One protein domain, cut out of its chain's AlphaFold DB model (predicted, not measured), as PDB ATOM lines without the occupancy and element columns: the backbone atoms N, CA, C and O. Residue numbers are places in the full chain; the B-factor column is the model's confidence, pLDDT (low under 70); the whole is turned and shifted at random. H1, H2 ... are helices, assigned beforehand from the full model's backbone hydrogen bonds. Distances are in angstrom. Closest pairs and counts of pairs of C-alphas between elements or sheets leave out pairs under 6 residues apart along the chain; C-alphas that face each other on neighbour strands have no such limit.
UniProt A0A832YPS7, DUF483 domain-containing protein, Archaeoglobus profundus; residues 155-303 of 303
ATOM      1  N   LEU A 155       3.535   5.280  12.893       91.25
ATOM      2  CA  LEU A 155       2.855   6.555  13.172       91.25
ATOM      3  C   LEU A 155       1.665   6.829  12.244       91.25
ATOM      4  O   LEU A 155       0.842   7.694  12.528       91.25
ATOM      5  N   THR A 156       1.601   6.163  11.091       91.44
ATOM      6  CA  THR A 156       0.530   6.346  10.103       91.44
ATOM      7  C   THR A 156       0.396   5.120   9.207       91.44
ATOM      8  O   THR A 156       1.350   4.369   9.012       91.44
ATOM      9  N   SER A 157      -0.764   4.970   8.573       90.06
ATOM     10  CA  SER A 157      -0.957   4.048   7.452       90.06
ATOM     11  C   SER A 157      -0.015   4.368   6.277       90.06
ATOM     12  O   SER A 157       0.277   5.551   6.049       90.06
ATOM     13  N   PRO A 158       0.440   3.356   5.513       90.38
ATOM     14  CA  PRO A 158       1.307   3.558   4.356       90.38
ATOM     15  C   PRO A 158       0.586   4.325   3.226       90.38
ATOM     16  O   PRO A 158      -0.648   4.412   3.236       90.38
ATOM     17  N   PRO A 159       1.333   4.893   2.253       91.06
ATOM     18  CA  PRO A 159       0.763   5.688   1.160       91.06
ATOM     19  C   PRO A 159      -0.398   5.008   0.424       91.06
ATOM     20  O   PRO A 159      -1.412   5.642   0.147       91.06
ATOM     21  N   GLU A 160      -0.268   3.709   0.159       89.19
ATOM     22  CA  GLU A 160      -1.245   2.889  -0.556       89.19
ATOM     23  C   GLU A 160      -2.581   2.842   0.200       89.19
ATOM     24  O   GLU A 160      -3.646   3.075  -0.370       89.19
ATOM     25  N   THR A 161      -2.516   2.598   1.510       92.19
ATOM     26  CA  THR A 161      -3.681   2.566   2.399       92.19
ATOM     27  C   THR A 161      -4.344   3.934   2.495       92.19
ATOM     28  O   THR A 161      -5.566   4.015   2.400       92.19
ATOM     29  N   LYS A 162      -3.557   5.013   2.635       93.31
ATOM     30  CA  LYS A 162      -4.100   6.380   2.674       93.31
ATOM     31  C   LYS A 162      -4.857   6.735   1.405       93.31
ATOM     32  O   LYS A 162      -5.954   7.272   1.492       93.31
ATOM     33  N   LEU A 163      -4.300   6.399   0.243       94.56
ATOM     34  CA  LEU A 163      -4.957   6.683  -1.027       94.56
ATOM     35  C   LEU A 163      -6.282   5.917  -1.159       94.56
ATOM     36  O   LEU A 163      -7.265   6.472  -1.640       94.56
ATOM     37  N   VAL A 164      -6.345   4.664  -0.690       95.81
ATOM     38  CA  VAL A 164      -7.601   3.895  -0.661       95.81
ATOM     39  C   VAL A 164      -8.632   4.542   0.269       95.81
ATOM     40  O   VAL A 164      -9.792   4.652  -0.119       95.81
ATOM     41  N   MET A 165      -8.229   4.985   1.465       96.38
ATOM     42  CA  MET A 165      -9.123   5.692   2.396       96.38
ATOM     43  C   MET A 165      -9.678   6.972   1.769       96.38
ATOM     44  O   MET A 165     -10.887   7.177   1.768       96.38
ATOM     45  N   GLU A 166      -8.825   7.767   1.127       96.69
ATOM     46  CA  GLU A 166      -9.250   8.991   0.449       96.69
ATOM     47  C   GLU A 166     -10.223   8.702  -0.711       96.69
ATOM     48  O   GLU A 166     -11.217   9.411  -0.893       96.69
ATOM     49  N   CYS A 167      -9.994   7.627  -1.477       97.19
ATOM     50  CA  CYS A 167     -10.936   7.181  -2.508       97.19
ATOM     51  C   CYS A 167     -12.311   6.812  -1.930       97.19
ATOM     52  O   CYS A 167     -13.328   7.046  -2.588       97.19
ATOM     53  N   LEU A 168     -12.348   6.220  -0.732       96.94
ATOM     54  CA  LEU A 168     -13.585   5.873  -0.030       96.94
ATOM     55  C   LEU A 168     -14.312   7.132   0.456       96.94
ATOM     56  O   LEU A 168     -15.490   7.299   0.155       96.94
ATOM     57  N   GLU A 169     -13.602   8.043   1.125       96.31
ATOM     58  CA  GLU A 169     -14.141   9.310   1.651       96.31
ATOM     59  C   GLU A 169     -14.764  10.180   0.555       96.31
ATOM     60  O   GLU A 169     -15.821  10.778   0.742       96.31
ATOM     61  N   ASN A 170     -14.141  10.205  -0.624       95.88
ATOM     62  CA  ASN A 170     -14.588  11.014  -1.756       95.88
ATOM     63  C   ASN A 170     -15.544  10.268  -2.705       95.88
ATOM     64  O   ASN A 170     -15.818  10.736  -3.817       95.88
ATOM     65  N   ASN A 171     -16.049   9.096  -2.299       95.81
ATOM     66  CA  ASN A 171     -16.932   8.240  -3.100       95.81
ATOM     67  C   ASN A 171     -16.366   7.882  -4.490       95.81
ATOM     68  O   ASN A 171     -17.119   7.563  -5.417       95.81
ATOM     69  N   LEU A 172     -15.039   7.914  -4.666       96.38
ATOM     70  CA  LEU A 172     -14.408   7.648  -5.958       96.38
ATOM     71  C   LEU A 172     -14.677   6.211  -6.412       96.38
ATOM     72  O   LEU A 172     -14.945   5.982  -7.587       96.38
ATOM     73  N   PHE A 173     -14.704   5.248  -5.492       96.94
ATOM     74  CA  PHE A 173     -15.006   3.854  -5.824       96.94
ATOM     75  C   PHE A 173     -16.434   3.634  -6.341       96.94
ATOM     76  O   PHE A 173     -16.620   2.862  -7.283       96.94
ATOM     77  N   LEU A 174     -17.432   4.357  -5.820       95.00
ATOM     78  CA  LEU A 174     -18.790   4.325  -6.381       95.00
ATOM     79  C   LEU A 174     -18.806   4.884  -7.809       95.00
ATOM     80  O   LEU A 174     -19.408   4.295  -8.711       95.00
ATOM     81  N   LYS A 175     -18.082   5.990  -8.038       95.19
ATOM     82  CA  LYS A 175     -17.911   6.569  -9.377       95.19
ATOM     83  C   LYS A 175     -17.242   5.559 -10.324       95.19
ATOM     84  O   LYS A 175     -17.733   5.371 -11.433       95.19
ATOM     85  N   VAL A 176     -16.206   4.837  -9.879       95.62
ATOM     86  CA  VAL A 176     -15.545   3.773 -10.664       95.62
ATOM     87  C   VAL A 176     -16.536   2.684 -11.078       95.62
ATOM     88  O   VAL A 176     -16.615   2.345 -12.258       95.62
ATOM     89  N   LEU A 177     -17.332   2.156 -10.142       94.19
ATOM     90  CA  LEU A 177     -18.299   1.089 -10.430       94.19
ATOM     91  C   LEU A 177     -19.352   1.503 -11.466       94.19
ATOM     92  O   LEU A 177     -19.690   0.697 -12.347       94.19
ATOM     93  N   LYS A 178     -19.825   2.753 -11.373       93.06
ATOM     94  CA  LYS A 178     -20.786   3.367 -12.300       93.06
ATOM     95  C   LYS A 178     -20.179   3.593 -13.686       93.06
ATOM     96  O   LYS A 178     -20.806   3.261 -14.690       93.06
ATOM     97  N   LEU A 179     -18.956   4.118 -13.742       93.12
ATOM     98  CA  LEU A 179     -18.271   4.480 -14.986       93.12
ATOM     99  C   LEU A 179     -17.605   3.293 -15.686       93.12
ATOM    100  O   LEU A 179     -17.290   3.396 -16.864       93.12
ATOM    101  N   PHE A 180     -17.447   2.142 -15.019       92.56
ATOM    102  CA  PHE A 180     -16.757   0.970 -15.577       92.56
ATOM    103  C   PHE A 180     -17.275   0.513 -16.949       92.56
ATOM    104  O   PHE A 180     -16.510  -0.040 -17.729       92.56
ATOM    105  N   LYS A 181     -18.556   0.728 -17.273       88.25
ATOM    106  CA  LYS A 181     -19.097   0.414 -18.610       88.25
ATOM    107  C   LYS A 181     -19.019   1.585 -19.598       88.25
ATOM    108  O   LYS A 181     -19.096   1.354 -20.797       88.25
ATOM    109  N   ASN A 182     -18.874   2.814 -19.103       86.94
ATOM    110  CA  ASN A 182     -18.967   4.059 -19.865       86.94
ATOM    111  C   ASN A 182     -17.805   5.004 -19.480       86.94
ATOM    112  O   ASN A 182     -18.030   5.998 -18.784       86.94
ATOM    113  N   PRO A 183     -16.561   4.718 -19.910       85.56
ATOM    114  CA  PRO A 183     -15.368   5.463 -19.490       85.56
ATOM    115  C   PRO A 183     -15.260   6.883 -20.078       85.56
ATOM    116  O   PRO A 183     -14.296   7.588 -19.798       85.56
ATOM    117  N   ASP A 184     -16.224   7.328 -20.889       83.00
ATOM    118  CA  ASP A 184     -16.174   8.637 -21.554       83.00
ATOM    119  C   ASP A 184     -16.370   9.823 -20.590       83.00
ATOM    120  O   ASP A 184     -15.860  10.916 -20.863       83.00
ATOM    121  N   PHE A 185     -17.032   9.597 -19.449       82.31
ATOM    122  CA  PHE A 185     -17.382  10.610 -18.444       82.31
ATOM    123  C   PHE A 185     -16.542  10.464 -17.173       82.31
ATOM    124  O   PHE A 185     -17.056  10.109 -16.112       82.31
ATOM    125  N   LEU A 186     -15.235  10.697 -17.278       87.00
ATOM    126  CA  LEU A 186     -14.368  10.684 -16.102       87.00
ATOM    127  C   LEU A 186     -14.672  11.850 -15.164       87.00
ATOM    128  O   LEU A 186     -15.132  12.910 -15.583       87.00
ATOM    129  N   VAL A 187     -14.369  11.637 -13.888       92.25
ATOM    130  CA  VAL A 187     -14.339  12.705 -12.890       92.25
ATOM    131  C   VAL A 187     -12.920  13.236 -12.735       92.25
ATOM    132  O   VAL A 187     -11.952  12.502 -12.954       92.25
ATOM    133  N   ASP A 188     -12.801  14.502 -12.352       91.38
ATOM    134  CA  ASP A 188     -11.533  15.233 -12.337       91.38
ATOM    135  C   ASP A 188     -10.449  14.566 -11.476       91.38
ATOM    136  O   ASP A 188      -9.276  14.530 -11.853       91.38
ATOM    137  N   GLU A 189     -10.839  13.965 -10.354       94.25
ATOM    138  CA  GLU A 189      -9.919  13.311  -9.425       94.25
ATOM    139  C   GLU A 189      -9.176  12.136 -10.083       94.25
ATOM    140  O   GLU A 189      -8.042  11.830  -9.711       94.25
ATOM    141  N   MET A 190      -9.757  11.501 -11.111       95.62
ATOM    142  CA  MET A 190      -9.109  10.393 -11.822       95.62
ATOM    143  C   MET A 190      -7.872  10.843 -12.604       95.62
ATOM    144  O   MET A 190      -6.953  10.045 -12.761       95.62
ATOM    145  N   TYR A 191      -7.773  12.110 -13.029       96.81
ATOM    146  CA  TYR A 191      -6.565  12.612 -13.704       96.81
ATOM    147  C   TYR A 191      -5.338  12.634 -12.789       96.81
ATOM    148  O   TYR A 191      -4.211  12.595 -13.283       96.81
ATOM    149  N   SER A 192      -5.520  12.651 -11.464       96.81
ATOM    150  CA  SER A 192      -4.402  12.497 -10.525       96.81
ATOM    151  C   SER A 192      -3.758  11.104 -10.605       96.81
ATOM    152  O   SER A 192      -2.590  10.948 -10.252       96.81
ATOM    153  N   LEU A 193      -4.476  10.112 -11.142       95.50
ATOM    154  CA  LEU A 193      -4.053   8.722 -11.321       95.50
ATOM    155  C   LEU A 193      -3.579   8.467 -12.761       95.50
ATOM    156  O   LEU A 193      -3.894   7.445 -13.368       95.50
ATOM    157  N   PHE A 194      -2.818   9.402 -13.337       94.62
ATOM    158  CA  PHE A 194      -2.408   9.376 -14.748       94.62
ATOM    159  C   PHE A 194      -1.479   8.220 -15.155       94.62
ATOM    160  O   PHE A 194      -1.203   8.067 -16.343       94.62
ATOM    161  N   THR A 195      -0.982   7.428 -14.205       91.44
ATOM    162  CA  THR A 195      -0.124   6.261 -14.446       91.44
ATOM    163  C   THR A 195      -0.248   5.259 -13.296       91.44
ATOM    164  O   THR A 195      -0.512   5.651 -12.161       91.44
ATOM    165  N   SER A 196      -0.057   3.967 -13.576       80.31
ATOM    166  CA  SER A 196      -0.338   2.874 -12.628       80.31
ATOM    167  C   SER A 196       0.674   2.735 -11.482       80.31
ATOM    168  O   SER A 196       0.353   2.141 -10.460       80.31
ATOM    169  N   ASN A 197       1.885   3.280 -11.629       77.56
ATOM    170  CA  ASN A 197       2.977   3.162 -10.647       77.56
ATOM    171  C   ASN A 197       3.147   4.427  -9.782       77.56
ATOM    172  O   ASN A 197       4.249   4.745  -9.336       77.56
ATOM    173  N   PHE A 198       2.073   5.195  -9.592       85.25
ATOM    174  CA  PHE A 198       2.114   6.510  -8.960       85.25
ATOM    175  C   PHE A 198       1.045   6.665  -7.876       85.25
ATOM    176  O   PHE A 198      -0.124   6.364  -8.094       85.25
ATOM    177  N   TYR A 199       1.457   7.210  -6.731       88.88
ATOM    178  CA  TYR A 199       0.578   7.579  -5.627       88.88
ATOM    179  C   TYR A 199       0.603   9.106  -5.483       88.88
ATOM    180  O   TYR A 199       1.616   9.652  -5.023       88.88
ATOM    181  N   PRO A 200      -0.452   9.829  -5.903       94.12
ATOM    182  CA  PRO A 200      -0.500  11.267  -5.698       94.12
ATOM    183  C   PRO A 200      -0.550  11.587  -4.197       94.12
ATOM    184  O   PRO A 200      -0.928  10.749  -3.380       94.12
ATOM    185  N   CYS A 201      -0.164  12.807  -3.804       94.31
ATOM    186  CA  CYS A 201      -0.275  13.213  -2.396       94.31
ATOM    187  C   CYS A 201      -1.727  13.279  -1.902       94.31
ATOM    188  O   CYS A 201      -1.955  13.222  -0.699       94.31
ATOM    189  N   SER A 202      -2.661  13.421  -2.842       95.38
ATOM    190  CA  SER A 202      -4.106  13.333  -2.674       95.38
ATOM    191  C   SER A 202      -4.747  13.058  -4.038       95.38
ATOM    192  O   SER A 202      -4.186  13.471  -5.061       95.38
ATOM    193  N   ILE A 203      -5.928  12.437  -4.101       95.50
ATOM    194  CA  ILE A 203      -6.682  12.313  -5.369       95.50
ATOM    195  C   ILE A 203      -7.073  13.691  -5.939       95.50
ATOM    196  O   ILE A 203      -7.285  13.841  -7.139       95.50
ATOM    197  N   GLY A 204      -7.110  14.717  -5.082       95.62
ATOM    198  CA  GLY A 204      -7.301  16.126  -5.445       95.62
ATOM    199  C   GLY A 204      -6.007  16.899  -5.738       95.62
ATOM    200  O   GLY A 204      -6.021  18.130  -5.752       95.62
ATOM    201  N   CYS A 205      -4.861  16.237  -5.926       97.69
ATOM    202  CA  CYS A 205      -3.593  16.929  -6.154       97.69
ATOM    203  C   CYS A 205      -3.601  17.701  -7.484       97.69
ATOM    204  O   CYS A 205      -3.481  17.107  -8.558       97.69
ATOM    205  N   SER A 206      -3.653  19.036  -7.418       97.62
ATOM    206  CA  SER A 206      -3.736  19.909  -8.600       97.62
ATOM    207  C   SER A 206      -2.617  19.672  -9.613       97.62
ATOM    208  O   SER A 206      -2.890  19.554 -10.801       97.62
ATOM    209  N   LYS A 207      -1.372  19.508  -9.153       97.62
ATOM    210  CA  LYS A 207      -0.217  19.246 -10.031       97.62
ATOM    211  C   LYS A 207      -0.292  17.883 -10.720       97.62
ATOM    212  O   LYS A 207       0.167  17.750 -11.848       97.62
ATOM    213  N   ALA A 208      -0.830  16.865 -10.048       97.69
ATOM    214  CA  ALA A 208      -1.019  15.550 -10.655       97.69
ATOM    215  C   ALA A 208      -2.164  15.579 -11.677       97.69
ATOM    216  O   ALA A 208      -1.997  15.085 -12.789       97.69
ATOM    217  N   MET A 209      -3.286  16.220 -11.331       97.69
ATOM    218  CA  MET A 209      -4.417  16.406 -12.243       97.69
ATOM    219  C   MET A 209      -4.028  17.223 -13.477       97.69
ATOM    220  O   MET A 209      -4.409  16.857 -14.582       97.69
ATOM    221  N   GLU A 210      -3.236  18.287 -13.318       97.44
ATOM    222  CA  GLU A 210      -2.728  19.092 -14.434       97.44
ATOM    223  C   GLU A 210      -1.922  18.234 -15.417       97.44
ATOM    224  O   GLU A 210      -2.157  18.298 -16.621       97.44
ATOM    225  N   LEU A 211      -1.016  17.379 -14.923       97.00
ATOM    226  CA  LEU A 211      -0.269  16.454 -15.781       97.00
ATOM    227  C   LEU A 211      -1.194  15.483 -16.522       97.00
ATOM    228  O   LEU A 211      -0.991  15.252 -17.713       97.00
ATOM    229  N   GLY A 212      -2.201  14.932 -15.839       97.31
ATOM    230  CA  GLY A 212      -3.170  14.033 -16.461       97.31
ATOM    231  C   GLY A 212      -4.014  14.717 -17.541       97.31
ATOM    232  O   GLY A 212      -4.146  14.191 -18.643       97.31
ATOM    233  N   LYS A 213      -4.524  15.923 -17.266       97.50
ATOM    234  CA  LYS A 213      -5.318  16.717 -18.221       97.50
ATOM    235  C   LYS A 213      -4.492  17.124 -19.439       97.50
ATOM    236  O   LYS A 213      -4.903  16.866 -20.566       97.50
ATOM    237  N   ARG A 214      -3.273  17.630 -19.223       97.69
ATOM    238  CA  ARG A 214      -2.325  17.938 -20.307       97.69
ATOM    239  C   ARG A 214      -2.011  16.716 -21.162       97.69
ATOM    240  O   ARG A 214      -1.799  16.847 -22.365       97.69
ATOM    241  N   TYR A 215      -1.960  15.529 -20.556       97.69
ATOM    242  CA  TYR A 215      -1.759  14.314 -21.330       97.69
ATOM    243  C   TYR A 215      -2.968  13.993 -22.208       97.69
ATOM    244  O   TYR A 215      -2.804  13.694 -23.385       97.69
ATOM    245  N   GLU A 216      -4.180  14.094 -21.665       96.69
ATOM    246  CA  GLU A 216      -5.400  13.887 -22.441       96.69
ATOM    247  C   GLU A 216      -5.548  14.888 -23.598       96.69
ATOM    248  O   GLU A 216      -6.010  14.512 -24.674       96.69
ATOM    249  N   GLU A 217      -5.174  16.151 -23.389       96.81
ATOM    250  CA  GLU A 217      -5.186  17.206 -24.415       96.81
ATOM    251  C   GLU A 217      -4.256  16.890 -25.590       96.81
ATOM    252  O   GLU A 217      -4.591  17.195 -26.730       96.81
ATOM    253  N   PHE A 218      -3.116  16.248 -25.324       97.50
ATOM    254  CA  PHE A 218      -2.178  15.805 -26.355       97.50
ATOM    255  C   PHE A 218      -2.709  14.622 -27.185       97.50
ATOM    256  O   PHE A 218      -2.279  14.416 -28.320       97.50
ATOM    257  N   LEU A 219      -3.602  13.804 -26.625       96.12
ATOM    258  CA  LEU A 219      -4.092  12.592 -27.276       96.12
ATOM    259  C   LEU A 219      -5.328  12.869 -28.138       96.12
ATOM    260  O   LEU A 219      -6.242  13.589 -27.746       96.12
ATOM    261  N   GLU A 220      -5.419  12.180 -29.276       93.56
ATOM    262  CA  GLU A 220      -6.545  12.300 -30.205       93.56
ATOM    263  C   GLU A 220      -7.268  10.965 -30.432       93.56
ATOM    264  O   GLU A 220      -6.705   9.873 -30.266       93.56
ATOM    265  N   GLY A 221      -8.547  11.056 -30.812       91.50
ATOM    266  CA  GLY A 221      -9.386   9.926 -31.215       91.50
ATOM    267  C   GLY A 221      -9.315   8.730 -30.258       91.50
ATOM    268  O   GLY A 221      -9.584   8.836 -29.058       91.50
ATOM    269  N   LYS A 222      -8.928   7.568 -30.797       91.88
ATOM    270  CA  LYS A 222      -8.857   6.308 -30.042       91.88
ATOM    271  C   LYS A 222      -7.850   6.323 -28.889       91.88
ATOM    272  O   LYS A 222      -8.090   5.659 -27.884       91.88
ATOM    273  N   TYR A 223      -6.761   7.087 -28.993       93.75
ATOM    274  CA  TYR A 223      -5.752   7.161 -27.931       93.75
ATOM    275  C   TYR A 223      -6.271   7.935 -26.722       93.75
ATOM    276  O   TYR A 223      -6.065   7.513 -25.588       93.75
ATOM    277  N   LYS A 224      -7.021   9.016 -26.963       94.81
ATOM    278  CA  LYS A 224      -7.691   9.773 -25.901       94.81
ATOM    279  C   LYS A 224      -8.681   8.892 -25.139       94.81
ATOM    280  O   LYS A 224      -8.642   8.827 -23.914       94.81
ATOM    281  N   LYS A 225      -9.510   8.132 -25.862       94.31
ATOM    282  CA  LYS A 225     -10.463   7.190 -25.253       94.31
ATOM    283  C   LYS A 225      -9.766   6.059 -24.486       94.31
ATOM    284  O   LYS A 225     -10.188   5.710 -23.384       94.31
ATOM    285  N   ALA A 226      -8.668   5.526 -25.018       95.06
ATOM    286  CA  ALA A 226      -7.852   4.541 -24.316       95.06
ATOM    287  C   ALA A 226      -7.239   5.088 -23.025       95.06
ATOM    288  O   ALA A 226      -7.220   4.394 -22.009       95.06
ATOM    289  N   TYR A 227      -6.768   6.334 -23.040       95.88
ATOM    290  CA  TYR A 227      -6.253   6.978 -21.842       95.88
ATOM    291  C   TYR A 227      -7.341   7.155 -20.785       95.88
ATOM    292  O   TYR A 227      -7.107   6.835 -19.621       95.88
ATOM    293  N   LYS A 228      -8.564   7.528 -21.183       95.75
ATOM    294  CA  LYS A 228      -9.687   7.570 -20.242       95.75
ATOM    295  C   LYS A 228      -9.963   6.211 -19.592       95.75
ATOM    296  O   LYS A 228     -10.135   6.116 -18.378       95.75
ATOM    297  N   CYS A 229      -9.931   5.143 -20.391       96.00
ATOM    298  CA  CYS A 229     -10.028   3.776 -19.882       96.00
ATOM    299  C   CYS A 229      -8.899   3.471 -18.885       96.00
ATOM    300  O   CYS A 229      -9.156   2.892 -17.834       96.00
ATOM    301  N   LYS A 230      -7.661   3.892 -19.178       95.19
ATOM    302  CA  LYS A 230      -6.501   3.687 -18.302       95.19
ATOM    303  C   LYS A 230      -6.643   4.413 -16.961       95.19
ATOM    304  O   LYS A 230      -6.369   3.806 -15.931       95.19
ATOM    305  N   LEU A 231      -7.120   5.659 -16.950       96.12
ATOM    306  CA  LEU A 231      -7.398   6.406 -15.714       96.12
ATOM    307  C   LEU A 231      -8.400   5.667 -14.818       96.12
ATOM    308  O   LEU A 231      -8.183   5.509 -13.616       96.12
ATOM    309  N   LEU A 232      -9.470   5.152 -15.425       96.44
ATOM    310  CA  LEU A 232     -10.480   4.373 -14.721       96.44
ATOM    311  C   LEU A 232      -9.935   3.037 -14.200       96.44
ATOM    312  O   LEU A 232     -10.246   2.651 -13.075       96.44
ATOM    313  N   LEU A 233      -9.104   2.347 -14.988       95.88
ATOM    314  CA  LEU A 233      -8.429   1.112 -14.581       95.88
ATOM    315  C   LEU A 233      -7.469   1.350 -13.407       95.88
ATOM    316  O   LEU A 233      -7.474   0.572 -12.457       95.88
ATOM    317  N   ASN A 234      -6.718   2.454 -13.405       95.31
ATOM    318  CA  ASN A 234      -5.840   2.810 -12.289       95.31
ATOM    319  C   ASN A 234      -6.637   2.997 -10.983       95.31
ATOM    320  O   ASN A 234      -6.248   2.473  -9.940       95.31
ATOM    321  N   ALA A 235      -7.798   3.660 -11.040       95.62
ATOM    322  CA  ALA A 235      -8.705   3.774  -9.894       95.62
ATOM    323  C   ALA A 235      -9.345   2.426  -9.505       95.62
ATOM    324  O   ALA A 235      -9.503   2.120  -8.320       95.62
ATOM    325  N   LEU A 236      -9.683   1.589 -10.490       96.31
ATOM    326  CA  LEU A 236     -10.201   0.241 -10.271       96.31
ATOM    327  C   LEU A 236      -9.202  -0.630  -9.505       96.31
ATOM    328  O   LEU A 236      -9.624  -1.368  -8.623       96.31
ATOM    329  N   TYR A 237      -7.897  -0.534  -9.763       94.81
ATOM    330  CA  TYR A 237      -6.905  -1.317  -9.015       94.81
ATOM    331  C   TYR A 237      -6.837  -0.963  -7.532       94.81
ATOM    332  O   TYR A 237      -6.637  -1.852  -6.698       94.81
ATOM    333  N   LEU A 238      -7.082   0.299  -7.179       95.06
ATOM    334  CA  LEU A 238      -7.222   0.711  -5.781       95.06
ATOM    335  C   LEU A 238      -8.474   0.083  -5.150       95.06
ATOM    336  O   LEU A 238      -8.399  -0.453  -4.043       95.06
ATOM    337  N   LEU A 239      -9.595   0.061  -5.879       97.19
ATOM    338  CA  LEU A 239     -10.819  -0.622  -5.447       97.19
ATOM    339  C   LEU A 239     -10.599  -2.134  -5.267       97.19
ATOM    340  O   LEU A 239     -11.026  -2.700  -4.263       97.19
ATOM    341  N   LEU A 240      -9.913  -2.800  -6.200       96.62
ATOM    342  CA  LEU A 240      -9.614  -4.233  -6.096       96.62
ATOM    343  C   LEU A 240      -8.673  -4.538  -4.924       96.62
ATOM    344  O   LEU A 240      -8.855  -5.539  -4.234       96.62
ATOM    345  N   SER A 241      -7.722  -3.649  -4.637       93.88
ATOM    346  CA  SER A 241      -6.859  -3.753  -3.452       93.88
ATOM    347  C   SER A 241      -7.666  -3.643  -2.150       93.88
ATOM    348  O   SER A 241      -7.469  -4.432  -1.220       93.88
ATOM    349  N   ALA A 242      -8.635  -2.721  -2.096       96.06
ATOM    350  CA  ALA A 242      -9.576  -2.614  -0.981       96.06
ATOM    351  C   ALA A 242     -10.456  -3.871  -0.853       96.06
ATOM    352  O   ALA A 242     -10.652  -4.380   0.248       96.06
ATOM    353  N   TYR A 243     -10.937  -4.412  -1.977       97.19
ATOM    354  CA  TYR A 243     -11.751  -5.629  -2.007       97.19
ATOM    355  C   TYR A 243     -10.980  -6.851  -1.505       97.19
ATOM    356  O   TYR A 243     -11.499  -7.630  -0.707       97.19
ATOM    357  N   ASN A 244      -9.722  -7.006  -1.919       94.75
ATOM    358  CA  ASN A 244      -8.867  -8.072  -1.408       94.75
ATOM    359  C   ASN A 244      -8.698  -7.949   0.108       94.75
ATOM    360  O   ASN A 244      -8.845  -8.943   0.807       94.75
ATOM    361  N   SER A 245      -8.511  -6.735   0.628       92.50
ATOM    362  CA  SER A 245      -8.454  -6.492   2.075       92.50
ATOM    363  C   SER A 245      -9.765  -6.873   2.781       92.50
ATOM    364  O   SER A 245      -9.730  -7.568   3.794       92.50
ATOM    365  N   TYR A 246     -10.921  -6.508   2.212       94.56
ATOM    366  CA  TYR A 246     -12.248  -6.891   2.714       94.56
ATOM    367  C   TYR A 246     -12.416  -8.411   2.845       94.56
ATOM    368  O   TYR A 246     -12.873  -8.885   3.883       94.56
ATOM    369  N   LYS A 247     -11.977  -9.197   1.849       92.19
ATOM    370  CA  LYS A 247     -12.100 -10.669   1.873       92.19
ATOM    371  C   LYS A 247     -11.408 -11.337   3.063       92.19
ATOM    372  O   LYS A 247     -11.796 -12.440   3.441       92.19
ATOM    373  N   PHE A 248     -10.384 -10.702   3.629       84.94
ATOM    374  CA  PHE A 248      -9.628 -11.236   4.761       84.94
ATOM    375  C   PHE A 248     -10.048 -10.626   6.110       84.94
ATOM    376  O   PHE A 248      -9.541 -11.043   7.153       84.94
ATOM    377  N   MET A 249     -10.995  -9.680   6.130       85.38
ATOM    378  CA  MET A 249     -11.460  -9.029   7.355       85.38
ATOM    379  C   MET A 249     -12.690  -9.723   7.942       85.38
ATOM    380  O   MET A 249     -13.775  -9.683   7.374       85.38
ATOM    381  N   LYS A 250     -12.532 -10.313   9.133       72.50
ATOM    382  CA  LYS A 250     -13.653 -10.837   9.940       72.50
ATOM    383  C   LYS A 250     -14.114  -9.869  11.033       72.50
ATOM    384  O   LYS A 250     -15.289  -9.844  11.382       72.50
ATOM    385  N   SER A 251     -13.194  -9.082  11.593       80.06
ATOM    386  CA  SER A 251     -13.475  -8.092  12.643       80.06
ATOM    387  C   SER A 251     -12.420  -6.980  12.580       80.06
ATOM    388  O   SER A 251     -11.295  -7.194  13.047       80.06
ATOM    389  N   PRO A 252     -12.709  -5.834  11.937       83.00
ATOM    390  CA  PRO A 252     -11.718  -4.785  11.741       83.00
ATOM    391  C   PRO A 252     -11.360  -4.123  13.074       83.00
ATOM    392  O   PRO A 252     -12.229  -3.806  13.879       83.00
ATOM    393  N   LYS A 253     -10.061  -3.915  13.302       85.81
ATOM    394  CA  LYS A 253      -9.521  -3.208  14.481       85.81
ATOM    395  C   LYS A 253      -8.900  -1.854  14.135       85.81
ATOM    396  O   LYS A 253      -8.427  -1.151  15.019       85.81
ATOM    397  N   THR A 254      -8.845  -1.519  12.849       89.50
ATOM    398  CA  THR A 254      -8.235  -0.295  12.329       89.50
ATOM    399  C   THR A 254      -9.285   0.544  11.617       89.50
ATOM    400  O   THR A 254     -10.249   0.001  11.072       89.50
ATOM    401  N   GLU A 255      -9.072   1.859  11.576       91.88
ATOM    402  CA  GLU A 255      -9.909   2.800  10.821       91.88
ATOM    403  C   GLU A 255     -10.051   2.369   9.354       91.88
ATOM    404  O   GLU A 255     -11.164   2.216   8.856       91.88
ATOM    405  N   TYR A 256      -8.928   2.045   8.703       93.00
ATOM    406  CA  TYR A 256      -8.910   1.493   7.348       93.00
ATOM    407  C   TYR A 256      -9.832   0.279   7.198       93.00
ATOM    408  O   TYR A 256     -10.648   0.220   6.280       93.00
ATOM    409  N   GLY A 257      -9.717  -0.692   8.112       93.50
ATOM    410  CA  GLY A 257     -10.527  -1.902   8.055       93.50
ATOM    411  C   GLY A 257     -12.014  -1.618   8.238       93.50
ATOM    412  O   GLY A 257     -12.839  -2.226   7.560       93.50
ATOM    413  N   GLN A 258     -12.363  -0.666   9.105       94.56
ATOM    414  CA  GLN A 258     -13.748  -0.258   9.308       94.56
ATOM    415  C   GLN A 258     -14.320   0.427   8.063       94.56
ATOM    416  O   GLN A 258     -15.428   0.098   7.647       94.56
ATOM    417  N   MET A 259     -13.568   1.337   7.436       95.81
ATOM    418  CA  MET A 259     -13.997   2.022   6.211       95.81
ATOM    419  C   MET A 259     -14.203   1.044   5.055       95.81
ATOM    420  O   MET A 259     -15.231   1.092   4.381       95.81
ATOM    421  N   VAL A 260     -13.251   0.129   4.854       96.69
ATOM    422  CA  VAL A 260     -13.337  -0.921   3.832       96.69
ATOM    423  C   VAL A 260     -14.548  -1.819   4.088       96.69
ATOM    424  O   VAL A 260     -15.355  -2.019   3.179       96.69
ATOM    425  N   LEU A 261     -14.719  -2.318   5.317       95.44
ATOM    426  CA  LEU A 261     -15.848  -3.179   5.671       95.44
ATOM    427  C   LEU A 261     -17.191  -2.470   5.448       95.44
ATOM    428  O   LEU A 261     -18.081  -3.035   4.818       95.44
ATOM    429  N   ASN A 262     -17.325  -1.230   5.925       95.31
ATOM    430  CA  ASN A 262     -18.543  -0.436   5.769       95.31
ATOM    431  C   ASN A 262     -18.888  -0.218   4.296       95.31
ATOM    432  O   ASN A 262     -20.039  -0.400   3.903       95.31
ATOM    433  N   PHE A 263     -17.893   0.126   3.477       97.44
ATOM    434  CA  PHE A 263     -18.091   0.329   2.049       97.44
ATOM    435  C   PHE A 263     -18.603  -0.939   1.366       97.44
ATOM    436  O   PHE A 263     -19.669  -0.902   0.757       97.44
ATOM    437  N   PHE A 264     -17.917  -2.078   1.503       97.12
ATOM    438  CA  PHE A 264     -18.343  -3.304   0.819       97.12
ATOM    439  C   PHE A 264     -19.654  -3.882   1.373       97.12
ATOM    440  O   PHE A 264     -20.430  -4.429   0.596       97.12
ATOM    441  N   ASN A 265     -19.960  -3.696   2.661       95.25
ATOM    442  CA  ASN A 265     -21.264  -4.067   3.226       95.25
ATOM    443  C   ASN A 265     -22.412  -3.170   2.734       95.25
ATOM    444  O   ASN A 265     -23.565  -3.591   2.773       95.25
ATOM    445  N   SER A 266     -22.116  -1.947   2.284       96.50
ATOM    446  CA  SER A 266     -23.122  -1.040   1.714       96.50
ATOM    447  C   SER A 266     -23.469  -1.345   0.253       96.50
ATOM    448  O   SER A 266     -24.482  -0.858  -0.248       96.50
ATOM    449  N   LEU A 267     -22.644  -2.141  -0.440       97.50
ATOM    450  CA  LEU A 267     -22.870  -2.502  -1.836       97.50
ATOM    451  C   LEU A 267     -23.906  -3.620  -1.970       97.50
ATOM    452  O   LEU A 267     -24.003  -4.528  -1.143       97.50
ATOM    453  N   SER A 268     -24.647  -3.603  -3.075       97.00
ATOM    454  CA  SER A 268     -25.548  -4.700  -3.418       97.00
ATOM    455  C   SER A 268     -24.770  -5.983  -3.741       97.00
ATOM    456  O   SER A 268     -23.626  -5.958  -4.204       97.00
ATOM    457  N   LYS A 269     -25.426  -7.141  -3.590       96.44
ATOM    458  CA  LYS A 269     -24.833  -8.440  -3.947       96.44
ATOM    459  C   LYS A 269     -24.337  -8.478  -5.402       96.44
ATOM    460  O   LYS A 269     -23.244  -8.970  -5.661       96.44
ATOM    461  N   SER A 270     -25.096  -7.881  -6.322       96.19
ATOM    462  CA  SER A 270     -24.733  -7.766  -7.743       96.19
ATOM    463  C   SER A 270     -23.437  -6.975  -7.965       96.19
ATOM    464  O   SER A 270     -22.591  -7.363  -8.774       96.19
ATOM    465  N   GLU A 271     -23.232  -5.884  -7.222       96.69
ATOM    466  CA  GLU A 271     -21.999  -5.095  -7.297       96.69
ATOM    467  C   GLU A 271     -20.796  -5.864  -6.751       96.69
ATOM    468  O   GLU A 271     -19.743  -5.878  -7.393       96.69
ATOM    469  N   ILE A 272     -20.960  -6.561  -5.622       97.38
ATOM    470  CA  ILE A 272     -19.916  -7.422  -5.050       97.38
ATOM    471  C   ILE A 272     -19.533  -8.546  -6.017       97.38
ATOM    472  O   ILE A 272     -18.345  -8.760  -6.258       97.38
ATOM    473  N   ASP A 273     -20.510  -9.217  -6.627       96.94
ATOM    474  CA  ASP A 273     -20.257 -10.300  -7.584       96.94
ATOM    475  C   ASP A 273     -19.534  -9.782  -8.840       96.94
ATOM    476  O   ASP A 273     -18.632 -10.437  -9.376       96.94
ATOM    477  N   LYS A 274     -19.866  -8.563  -9.290       95.94
ATOM    478  CA  LYS A 274     -19.154  -7.884 -10.383       95.94
ATOM    479  C   LYS A 274     -17.696  -7.598 -10.009       95.94
ATOM    480  O   LYS A 274     -16.809  -7.891 -10.813       95.94
ATOM    481  N   ILE A 275     -17.445  -7.048  -8.819       97.75
ATOM    482  CA  ILE A 275     -16.089  -6.783  -8.315       97.75
ATOM    483  C   ILE A 275     -15.292  -8.085  -8.221       97.75
ATOM    484  O   ILE A 275     -14.166  -8.146  -8.706       97.75
ATOM    485  N   GLU A 276     -15.884  -9.147  -7.671       97.50
ATOM    486  CA  GLU A 276     -15.233 -10.451  -7.547       97.50
ATOM    487  C   GLU A 276     -14.839 -11.025  -8.914       97.50
ATOM    488  O   GLU A 276     -13.715 -11.503  -9.091       97.50
ATOM    489  N   LYS A 277     -15.746 -10.959  -9.898       96.50
ATOM    490  CA  LYS A 277     -15.479 -11.433 -11.260       96.50
ATOM    491  C   LYS A 277     -14.334 -10.658 -11.909       96.50
ATOM    492  O   LYS A 277     -13.456 -11.271 -12.511       96.50
ATOM    493  N   ILE A 278     -14.325  -9.332 -11.768       96.81
ATOM    494  CA  ILE A 278     -13.236  -8.483 -12.265       96.81
ATOM    495  C   ILE A 278     -11.921  -8.849 -11.569       96.81
ATOM    496  O   ILE A 278     -10.922  -9.070 -12.249       96.81
ATOM    497  N   ASN A 279     -11.926  -8.985 -10.240       96.81
ATOM    498  CA  ASN A 279     -10.740  -9.332  -9.460       96.81
ATOM    499  C   ASN A 279     -10.123 -10.659  -9.922       96.81
ATOM    500  O   ASN A 279      -8.919 -10.734 -10.139       96.81
ATOM    501  N   LYS A 280     -10.946 -11.694 -10.148       96.19
ATOM    502  CA  LYS A 280     -10.479 -12.991 -10.672       96.19
ATOM    503  C   LYS A 280      -9.780 -12.848 -12.026       96.19
ATOM    504  O   LYS A 280      -8.741 -13.460 -12.229       96.19
ATOM    505  N   LEU A 281     -10.321 -12.033 -12.934       95.62
ATOM    506  CA  LEU A 281      -9.719 -11.809 -14.254       95.62
ATOM    507  C   LEU A 281      -8.398 -11.036 -14.164       95.62
ATOM    508  O   LEU A 281      -7.432 -11.405 -14.826       95.62
ATOM    509  N   VAL A 282      -8.348  -9.998 -13.324       94.12
ATOM    510  CA  VAL A 282      -7.135  -9.200 -13.086       94.12
ATOM    511  C   VAL A 282      -6.022 -10.046 -12.466       94.12
ATOM    512  O   VAL A 282      -4.875  -9.929 -12.883       94.12
ATOM    513  N   MET A 283      -6.356 -10.925 -11.519       90.75
ATOM    514  CA  MET A 283      -5.389 -11.812 -10.862       90.75
ATOM    515  C   MET A 283      -4.785 -12.869 -11.796       90.75
ATOM    516  O   MET A 283      -3.691 -13.349 -11.519       90.75
ATOM    517  N   ILE A 284      -5.480 -13.244 -12.877       91.31
ATOM    518  CA  ILE A 284      -4.955 -14.191 -13.874       91.31
ATOM    519  C   ILE A 284      -3.911 -13.506 -14.759       91.31
ATOM    520  O   ILE A 284      -2.813 -14.026 -14.932       91.31
ATOM    521  N   ASP A 285      -4.263 -12.365 -15.353       90.00
ATOM    522  CA  ASP A 285      -3.368 -11.605 -16.227       90.00
ATOM    523  C   ASP A 285      -3.846 -10.150 -16.323       90.00
ATOM    524  O   ASP A 285      -4.715  -9.805 -17.131       90.00
ATOM    525  N   ILE A 286      -3.269  -9.295 -15.478       90.69
ATOM    526  CA  ILE A 286      -3.609  -7.871 -15.400       90.69
ATOM    527  C   ILE A 286      -3.402  -7.153 -16.735       90.69
ATOM    528  O   ILE A 286      -4.283  -6.407 -17.154       90.69
ATOM    529  N   LEU A 287      -2.300  -7.414 -17.446       89.62
ATOM    530  CA  LEU A 287      -1.994  -6.730 -18.704       89.62
ATOM    531  C   LEU A 287      -2.989  -7.122 -19.801       89.62
ATOM    532  O   LEU A 287      -3.483  -6.270 -20.541       89.62
ATOM    533  N   ASN A 288      -3.323  -8.410 -19.896       91.69
ATOM    534  CA  ASN A 288      -4.341  -8.883 -20.831       91.69
ATOM    535  C   ASN A 288      -5.726  -8.312 -20.488       91.69
ATOM    536  O   ASN A 288      -6.461  -7.918 -21.394       91.69
ATOM    537  N   PHE A 289      -6.077  -8.224 -19.201       94.25
ATOM    538  CA  PHE A 289      -7.319  -7.583 -18.770       94.25
ATOM    539  C   PHE A 289      -7.374  -6.107 -19.193       94.25
ATOM    540  O   PHE A 289      -8.350  -5.705 -19.828       94.25
ATOM    541  N   GLU A 290      -6.328  -5.320 -18.910       94.06
ATOM    542  CA  GLU A 290      -6.247  -3.907 -19.315       94.06
ATOM    543  C   GLU A 290      -6.405  -3.743 -20.820       94.06
ATOM    544  O   GLU A 290      -7.214  -2.940 -21.286       94.06
ATOM    545  N   ASN A 291      -5.639  -4.524 -21.585       93.56
ATOM    546  CA  ASN A 291      -5.643  -4.431 -23.033       93.56
ATOM    547  C   ASN A 291      -7.022  -4.767 -23.599       93.56
ATOM    548  O   ASN A 291      -7.552  -3.993 -24.390       93.56
ATOM    549  N   ARG A 292      -7.659  -5.853 -23.146       94.31
ATOM    550  CA  ARG A 292      -9.019  -6.210 -23.577       94.31
ATOM    551  C   ARG A 292     -10.044  -5.143 -23.212       94.31
ATOM    552  O   ARG A 292     -10.887  -4.818 -24.044       94.31
ATOM    553  N   TYR A 293      -9.964  -4.596 -22.000       95.12
ATOM    554  CA  TYR A 293     -10.863  -3.538 -21.551       95.12
ATOM    555  C   TYR A 293     -10.746  -2.293 -22.437       95.12
ATOM    556  O   TYR A 293     -11.753  -1.798 -22.943       95.12
ATOM    557  N   ILE A 294      -9.517  -1.829 -22.689       95.06
ATOM    558  CA  ILE A 294      -9.270  -0.685 -23.568       95.06
ATOM    559  C   ILE A 294      -9.798  -0.976 -24.976       95.06
ATOM    560  O   ILE A 294     -10.571  -0.179 -25.501       95.06
ATOM    561  N   LEU A 295      -9.451  -2.126 -25.565       94.19
ATOM    562  CA  LEU A 295      -9.866  -2.484 -26.924       94.19
ATOM    563  C   LEU A 295     -11.388  -2.516 -27.091       94.19
ATOM    564  O   LEU A 295     -11.905  -1.989 -28.076       94.19
ATOM    565  N   MET A 296     -12.095  -3.101 -26.122       93.00
ATOM    566  CA  MET A 296     -13.555  -3.168 -26.113       93.00
ATOM    567  C   MET A 296     -14.167  -1.768 -26.189       93.00
ATOM    568  O   MET A 296     -15.052  -1.529 -27.001       93.00
ATOM    569  N   HIS A 297     -13.649  -0.816 -25.413       91.69
ATOM    570  CA  HIS A 297     -14.194   0.538 -25.388       91.69
ATOM    571  C   HIS A 297     -13.688   1.437 -26.523       91.69
ATOM    572  O   HIS A 297     -14.363   2.414 -26.850       91.69
ATOM    573  N   THR A 298     -12.550   1.139 -27.154       89.81
ATOM    574  CA  THR A 298     -11.996   1.977 -28.232       89.81
ATOM    575  C   THR A 298     -12.328   1.504 -29.643       89.81
ATOM    576  O   THR A 298     -12.383   2.349 -30.532       89.81
ATOM    577  N   PHE A 299     -12.530   0.200 -29.866       77.94
ATOM    578  CA  PHE A 299     -12.685  -0.377 -31.213       77.94
ATOM    579  C   PHE A 299     -14.019  -1.077 -31.467       77.94
ATOM    580  O   PHE A 299     -14.422  -1.158 -32.621       77.94
ATOM    581  N   ASN A 300     -14.725  -1.527 -30.427       61.53
ATOM    582  CA  ASN A 300     -16.054  -2.129 -30.558       61.53
ATOM    583  C   ASN A 300     -17.087  -1.345 -29.737       61.53
ATOM    584  O   ASN A 300     -17.513  -1.815 -28.681       61.53
ATOM    585  N   PRO A 301     -17.546  -0.167 -30.197       51.06
ATOM    586  CA  PRO A 301     -18.698   0.497 -29.601       51.06
ATOM    587  C   PRO A 301     -19.992  -0.198 -30.061       51.06
ATOM    588  O   PRO A 301     -20.865   0.441 -30.635       51.06
ATOM    589  N   ILE A 302     -20.103  -1.516 -29.884       36.97
ATOM    590  CA  ILE A 302     -21.362  -2.234 -30.092       36.97
ATOM    591  C   ILE A 302     -21.919  -2.515 -28.698       36.97
ATOM    592  O   ILE A 302     -21.394  -3.367 -27.978       36.97
ATOM    593  N   TYR A 303     -22.914  -1.713 -28.312       39.16
ATOM    594  CA  TYR A 303     -23.854  -2.041 -27.240       39.16
ATOM    595  C   TYR A 303     -24.870  -3.058 -27.748       39.16
ATOM    596  O   TYR A 303     -25.277  -2.925 -28.925       39.16
TER     597      TYR A 303
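AT A GLANCE: This is residues 155 to 303 of the 303 residues of the protein "DUF483 domain-containing protein" of Archaeoglobus profundus (UniProt A0A832YPS7). One long helix, H5, runs through the middle, and seven shorter helices pack round it, most of them crossing it. H3 and H4 cover one side of H5, H7 and H8 the opposite side, H2 crosses a third, and H1 and H6 pack toward its end. The printed part has 149 residues with eight named helices, H1 to H8 in chain order, and no named strand: all helix. It is compact, with a radius of gyration of the C-alphas of 15.5 A and spans of 47 by 34 by 24 A.

IN THESE COORDINATES: H1, residues 159 to 169, begins at C-alpha 159 (0.763, 5.688, 1.160). H2 is residues 172 to 179, H3 188 to 193, and H4 206 to 218, 18.3 A long. H5, residues 221 to 247, is 39.1 A long. H6 is 255 to 266, H7 269 to 284, 23.0 A, and H8 286 to 299, 19.7 A, ending at C-alpha 299 (-12.685, -0.377, -31.213).

HOW THE PARTS SIT: H5 is the hub, touching seven helices. The closest C-alphas of H1 and H5 are Val 164 and Leu 238, 6.0 A, about perpendicular at 83 degrees. H2 touches H5, Phe 173 to Leu 239 being closest at 6.1 A between C-alphas. H3 touches H4, closest C-alphas Ser 192 and Met 209, 4.3 A. H4 and H5 form a helical hairpin, a steep tilt of 39 degrees, opposite ways. H7 only just touches H5, with 3 pairs of C-alphas within 8 A. H5 touches H8 with its own residues 222 to 233 alone, the closest C-alphas being those of Ala 226 in H5 and Ile 294 in H8, 5.5 A apart. H1 and H4 are apart. Every O i to N i+4 pair is within hydrogen-bond range in H1, H2, H4, H6, H7 and H8; H5 has 22 of 23, and H3 0 of 2 but 3 of 3 O i to N i+3 pairs.

THE WHOLE: The C-alphas of Leu 155 and Ile 302 are farthest apart, 50.4 A. The printed part has no cut. The link from H3 to H4 is long. Residues 300 to 303 are under pLDDT 70.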